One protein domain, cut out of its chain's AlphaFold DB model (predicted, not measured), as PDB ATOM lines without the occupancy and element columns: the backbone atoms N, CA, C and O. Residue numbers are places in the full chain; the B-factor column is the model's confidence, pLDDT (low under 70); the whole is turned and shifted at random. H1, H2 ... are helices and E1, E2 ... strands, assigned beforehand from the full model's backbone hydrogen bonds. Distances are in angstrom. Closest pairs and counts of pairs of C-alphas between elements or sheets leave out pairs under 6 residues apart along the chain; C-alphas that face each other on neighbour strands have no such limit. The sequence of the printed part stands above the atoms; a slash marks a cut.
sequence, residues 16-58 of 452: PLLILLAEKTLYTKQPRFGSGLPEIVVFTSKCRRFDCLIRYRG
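What this domain is: This is residues 16 to 58 of the 452 residues of the protein "Predicted protein" of Physcomitrium patens (UniProt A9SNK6). This is a small domain with little regular structure: a short two-stranded hairpin, E1 and E2, with a wide loop of residues 43 to 53 at one end, and a short helix, H1, set away from E2. A long loop, residues 22 to 39, joins H1 to E1 and folds back on itself, residues 23 to 24 pairing antiparallel with 31 to 32. The printed part has 43 residues, in chain order H1, E1, E2; the class is mixed, with only 12 residues in named elements. It is only just compact, close to loose, with a radius of gyration of the C-alphas of 10.7 A and spans of 31 by 22 by 18 A.

How they stand to each other: E1, residues 40 to 42, and E2, residues 54 to 56, form an antiparallel hairpin at 151 degrees. C-alphas 41 and 55 face each other at 4.6 A; N 42 and O 54 are within hydrogen-bond range at 2.9 A. H1, residues 16 to 21, is apart from E2; its O i to N i+4 pairs are within range.

Where its parts are: H1 is 8.9 A long from C-alpha 16 at (-4.746, -10.199, -56.452). E1 spans 7.0 A and E2 6.8 A, ending at C-alpha 56 (-10.579, -29.726, -61.687).

The domain as a whole: The farthest C-alphas, of Thr 28 and Ser 45, are 31.1 A apart. The printed part has no cut; both links are long. Residues 25 to 29 and 34 are under pLDDT 70.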
ATOM      1  N   PRO A  16      -5.431 -10.291 -55.157       78.00
ATOM      2  CA  PRO A  16      -4.746 -10.199 -56.452       78.00
ATOM      3  C   PRO A  16      -4.479 -11.568 -57.094       78.00
ATOM      4  O   PRO A  16      -4.644 -11.744 -58.301       78.00
ATOM      5  N   LEU A  17      -4.108 -12.557 -56.278       76.69
ATOM      6  CA  LEU A  17      -3.816 -13.923 -56.713       76.69
ATOM      7  C   LEU A  17      -5.096 -14.663 -57.114       76.69
ATOM      8  O   LEU A  17      -5.113 -15.369 -58.120       76.69
ATOM      9  N   LEU A  18      -6.192 -14.435 -56.388       74.94
ATOM     10  CA  LEU A  18      -7.503 -14.977 -56.740       74.94
ATOM     11  C   LEU A  18      -8.024 -14.454 -58.078       74.94
ATOM     12  O   LEU A  18      -8.538 -15.239 -58.869       74.94
ATOM     13  N   ILE A  19      -7.862 -13.160 -58.366       75.75
ATOM     14  CA  ILE A  19      -8.283 -12.573 -59.650       75.75
ATOM     15  C   ILE A  19      -7.486 -13.167 -60.821       75.75
ATOM     16  O   ILE A  19      -8.038 -13.361 -61.906       75.75
ATOM     17  N   LEU A  20      -6.200 -13.471 -60.616       78.12
ATOM     18  CA  LEU A  20      -5.361 -14.126 -61.625       78.12
ATOM     19  C   LEU A  20      -5.768 -15.584 -61.867       78.12
ATOM     20  O   LEU A  20      -5.682 -16.058 -62.998       78.12
ATOM     21  N   LEU A  21      -6.205 -16.286 -60.818       79.94
ATOM     22  CA  LEU A  21      -6.588 -17.696 -60.887       79.94
ATOM     23  C   LEU A  21      -8.057 -17.921 -61.263       79.94
ATOM     24  O   LEU A  21      -8.391 -19.028 -61.676       79.94
ATOM     25  N   ALA A  22      -8.931 -16.923 -61.159       77.75
ATOM     26  CA  ALA A  22     -10.348 -17.046 -61.501       77.75
ATOM     27  C   ALA A  22     -10.590 -17.188 -63.017       77.75
ATOM     28  O   ALA A  22      -9.807 -16.709 -63.842       77.75
ATOM     29  N   GLU A  23     -11.695 -17.831 -63.412       76.38
ATOM     30  CA  GLU A  23     -12.147 -17.807 -64.809       76.38
ATOM     31  C   GLU A  23     -12.628 -16.393 -65.159       76.38
ATOM     32  O   GLU A  23     -13.349 -15.766 -64.385       76.38
ATOM     33  N   LYS A  24     -12.249 -15.874 -66.330       71.75
ATOM     34  CA  LYS A  24     -12.749 -14.585 -66.827       71.75
ATOM     35  C   LYS A  24     -13.835 -14.839 -67.861       71.75
ATOM     36  O   LYS A  24     -13.595 -15.508 -68.862       71.75
ATOM     37  N   THR A  25     -15.025 -14.293 -67.643       63.91
ATOM     38  CA  THR A  25     -16.084 -14.286 -68.660       63.91
ATOM     39  C   THR A  25     -15.692 -13.387 -69.833       63.91
ATOM     40  O   THR A  25     -15.265 -12.250 -69.633       63.91
ATOM     41  N   LEU A  26     -15.885 -13.885 -71.062       60.06
ATOM     42  CA  LEU A  26     -15.565 -13.191 -72.321       60.06
ATOM     43  C   LEU A  26     -16.178 -11.782 -72.421       60.06
ATOM     44  O   LEU A  26     -15.550 -10.887 -72.976       60.06
ATOM     45  N   TYR A  27     -17.369 -11.584 -71.850       60.12
ATOM     46  CA  TYR A  27     -18.142 -10.346 -71.995       60.12
ATOM     47  C   TYR A  27     -17.999  -9.371 -70.820       60.12
ATOM     48  O   TYR A  27     -17.910  -8.169 -71.034       60.12
ATOM     49  N   THR A  28     -17.951  -9.862 -69.578       65.06
ATOM     50  CA  THR A  28     -17.941  -8.996 -68.383       65.06
ATOM     51  C   THR A  28     -16.568  -8.865 -67.723       65.06
ATOM     52  O   THR A  28     -16.413  -8.033 -66.835       65.06
ATOM     53  N   LYS A  29     -15.567  -9.672 -68.124       66.88
ATOM     54  CA  LYS A  29     -14.220  -9.761 -67.508       66.88
ATOM     55  C   LYS A  29     -14.222  -9.951 -65.981       66.88
ATOM     56  O   LYS A  29     -13.179  -9.800 -65.345       66.88
ATOM     57  N   GLN A  30     -15.364 -10.302 -65.392       72.19
ATOM     58  CA  GLN A  30     -15.489 -10.529 -63.959       72.19
ATOM     59  C   GLN A  30     -14.911 -11.905 -63.598       72.19
ATOM     60  O   GLN A  30     -15.110 -12.863 -64.353       72.19
ATOM     61  N   PRO A  31     -14.196 -12.015 -62.463       72.12
ATOM     62  CA  PRO A  31     -13.681 -13.287 -61.985       72.12
ATOM     63  C   PRO A  31     -14.841 -14.189 -61.549       72.12
ATOM     64  O   PRO A  31     -15.660 -13.812 -60.713       72.12
ATOM     65  N   ARG A  32     -14.903 -15.398 -62.108       76.44
ATOM     66  CA  ARG A  32     -15.899 -16.420 -61.788       76.44
ATOM     67  C   ARG A  32     -15.211 -17.720 -61.385       76.44
ATOM     68  O   ARG A  32     -14.223 -18.133 -61.981       76.44
ATOM     69  N   PHE A  33     -15.789 -18.389 -60.394       76.12
ATOM     70  CA  PHE A  33     -15.386 -19.722 -59.955       76.12
ATOM     71  C   PHE A  33     -16.447 -20.721 -60.420       76.12
ATOM     72  O   PHE A  33     -17.417 -20.981 -59.709       76.12
ATOM     73  N   GLY A  34     -16.309 -21.235 -61.647       68.94
ATOM     74  CA  GLY A  34     -17.342 -22.049 -62.302       68.94
ATOM     75  C   GLY A  34     -17.761 -23.304 -61.522       68.94
ATOM     76  O   GLY A  34     -18.921 -23.700 -61.579       68.94
ATOM     77  N   SER A  35     -16.848 -23.897 -60.749       72.00
ATOM     78  CA  SER A  35     -17.075 -25.099 -59.929       72.00
ATOM     79  C   SER A  35     -17.340 -24.819 -58.439       72.00
ATOM     80  O   SER A  35     -17.315 -25.751 -57.620       72.00
ATOM     81  N   GLY A  36     -17.534 -23.549 -58.069       75.00
ATOM     82  CA  GLY A  36     -17.604 -23.096 -56.679       75.00
ATOM     83  C   GLY A  36     -16.274 -23.229 -55.925       75.00
ATOM     84  O   GLY A  36     -15.322 -23.852 -56.401       75.00
ATOM     85  N   LEU A  37     -16.212 -22.645 -54.727       78.69
ATOM     86  CA  LEU A  37     -15.052 -22.747 -53.840       78.69
ATOM     87  C   LEU A  37     -15.113 -24.042 -52.997       78.69
ATOM     88  O   LEU A  37     -16.208 -24.491 -52.657       78.69
ATOM     89  N   PRO A  38     -13.970 -24.661 -52.651       82.44
ATOM     90  CA  PRO A  38     -12.623 -24.325 -53.114       82.44
ATOM     91  C   PRO A  38     -12.405 -24.752 -54.574       82.44
ATOM     92  O   PRO A  38     -12.738 -25.872 -54.960       82.44
ATOM     93  N   GLU A  39     -11.820 -23.873 -55.386       84.88
ATOM     94  CA  GLU A  39     -11.428 -24.221 -56.752       84.88
ATOM     95  C   GLU A  39     -10.043 -24.874 -56.748       84.88
ATOM     96  O   GLU A  39      -9.115 -24.384 -56.105       84.88
ATOM     97  N   ILE A  40      -9.902 -25.995 -57.458       87.50
ATOM     98  CA  ILE A  40      -8.644 -26.738 -57.538       87.50
ATOM     99  C   ILE A  40      -8.053 -26.549 -58.932       87.50
ATOM    100  O   ILE A  40      -8.665 -26.911 -59.941       87.50
ATOM    101  N   VAL A  41      -6.839 -26.007 -58.971       88.00
ATOM    102  CA  VAL A  41      -6.084 -25.729 -60.195       88.00
ATOM    103  C   VAL A  41      -4.705 -26.368 -60.122       88.00
ATOM    104  O   VAL A  41      -4.127 -26.495 -59.044       88.00
ATOM    105  N   VAL A  42      -4.173 -26.782 -61.271       87.88
ATOM    106  CA  VAL A  42      -2.851 -27.409 -61.362       87.88
ATOM    107  C   VAL A  42      -2.024 -26.779 -62.471       87.88
ATOM    108  O   VAL A  42      -2.495 -26.594 -63.596       87.88
ATOM    109  N   PHE A  43      -0.757 -26.525 -62.150       85.38
ATOM    110  CA  PHE A  43       0.282 -26.147 -63.098       85.38
ATOM    111  C   PHE A  43       1.162 -27.361 -63.383       85.38
ATOM    112  O   PHE A  43       1.708 -27.982 -62.472       85.38
ATOM    113  N   THR A  44       1.294 -27.721 -64.656       82.44
ATOM    114  CA  THR A  44       2.256 -28.753 -65.063       82.44
ATOM    115  C   THR A  44       3.656 -28.150 -65.161       82.44
ATOM    116  O   THR A  44       3.801 -26.949 -65.374       82.44
ATOM    117  N   SER A  45       4.704 -28.975 -65.105       78.88
ATOM    118  CA  SER A  45       6.094 -28.513 -65.287       78.88
ATOM    119  C   SER A  45       6.353 -27.835 -66.640       78.88
ATOM    120  O   SER A  45       7.325 -27.103 -66.800       78.88
ATOM    121  N   LYS A  46       5.477 -28.065 -67.624       80.62
ATOM    122  CA  LYS A  46       5.534 -27.442 -68.953       80.62
ATOM    123  C   LYS A  46       4.772 -26.116 -69.026       80.62
ATOM    124  O   LYS A  46       4.825 -25.445 -70.053       80.62
ATOM    125  N   CYS A  47       4.058 -25.738 -67.969       83.25
ATOM    126  CA  CYS A  47       3.203 -24.567 -67.952       83.25
ATOM    127  C   CYS A  47       3.968 -23.333 -67.452       83.25
ATOM    128  O   CYS A  47       4.366 -23.269 -66.294       83.25
ATOM    129  N   ARG A  48       4.191 -22.357 -68.345       79.94
ATOM    130  CA  ARG A  48       4.921 -21.103 -68.051       79.94
ATOM    131  C   ARG A  48       4.020 -19.864 -67.942       79.94
ATOM    132  O   ARG A  48       4.514 -18.786 -67.635       79.94
ATOM    133  N   ARG A  49       2.726 -19.989 -68.249       79.31
ATOM    134  CA  ARG A  49       1.733 -18.898 -68.243       79.31
ATOM    135  C   ARG A  49       0.470 -19.350 -67.515       79.31
ATOM    136  O   ARG A  49       0.234 -20.544 -67.401       79.31
ATOM    137  N   PHE A  50      -0.370 -18.425 -67.063       75.56
ATOM    138  CA  PHE A  50      -1.622 -18.794 -66.392       75.56
ATOM    139  C   PHE A  50      -2.628 -19.476 -67.335       75.56
ATOM    140  O   PHE A  50      -3.401 -20.314 -66.895       75.56
ATOM    141  N   ASP A  51      -2.549 -19.235 -68.643       73.75
ATOM    142  CA  ASP A  51      -3.502 -19.796 -69.612       73.75
ATOM    143  C   ASP A  51      -3.410 -21.325 -69.780       73.75
ATOM    144  O   ASP A  51      -4.340 -21.948 -70.282       73.75
ATOM    145  N   CYS A  52      -2.305 -21.952 -69.353       82.00
ATOM    146  CA  CYS A  52      -2.138 -23.411 -69.374       82.00
ATOM    147  C   CYS A  52      -2.507 -24.092 -68.047       82.00
ATOM    148  O   CYS A  52      -2.212 -25.280 -67.870       82.00
ATOM    149  N   LEU A  53      -3.130 -23.360 -67.116       85.19
ATOM    150  CA  LEU A  53      -3.664 -23.939 -65.890       85.19
ATOM    151  C   LEU A  53      -4.748 -24.969 -66.233       85.19
ATOM    152  O   LEU A  53      -5.585 -24.760 -67.112       85.19
ATOM    153  N   ILE A  54      -4.754 -26.081 -65.505       87.62
ATOM    154  CA  ILE A  54      -5.774 -27.120 -65.651       87.62
ATOM    155  C   ILE A  54      -6.685 -27.064 -64.429       87.62
ATOM    156  O   ILE A  54      -6.211 -27.163 -63.296       87.62
ATOM    157  N   ARG A  55      -7.995 -26.911 -64.655       87.62
ATOM    158  CA  ARG A  55      -9.008 -26.843 -63.590       87.62
ATOM    159  C   ARG A  55      -9.632 -28.207 -63.339       87.62
ATOM    160  O   ARG A  55      -9.989 -28.917 -64.282       87.62
ATOM    161  N   TYR A  56      -9.819 -28.547 -62.070       89.44
ATOM    162  CA  TYR A  56     -10.579 -29.726 -61.687       89.44
ATOM    163  C   TYR A  56     -12.055 -29.376 -61.490       89.44
ATOM    164  O   TYR A  56     -12.406 -28.586 -60.620       89.44
ATOM    165  N   ARG A  57     -12.925 -30.001 -62.289       87.31
ATOM    166  CA  ARG A  57     -14.387 -29.806 -62.237       87.31
ATOM    167  C   ARG A  57     -15.146 -31.006 -61.658       87.31
ATOM    168  O   ARG A  57     -16.368 -31.039 -61.714       87.31
ATOM    169  N   GLY A  58     -14.431 -32.013 -61.160       85.69
ATOM    170  CA  GLY A  58     -15.035 -33.230 -60.623       85.69
ATOM    171  C   GLY A  58     -15.458 -33.111 -59.158       85.69
ATOM    172  O   GLY A  58     -15.381 -32.050 -58.534       85.69
TER     173      GLY A  58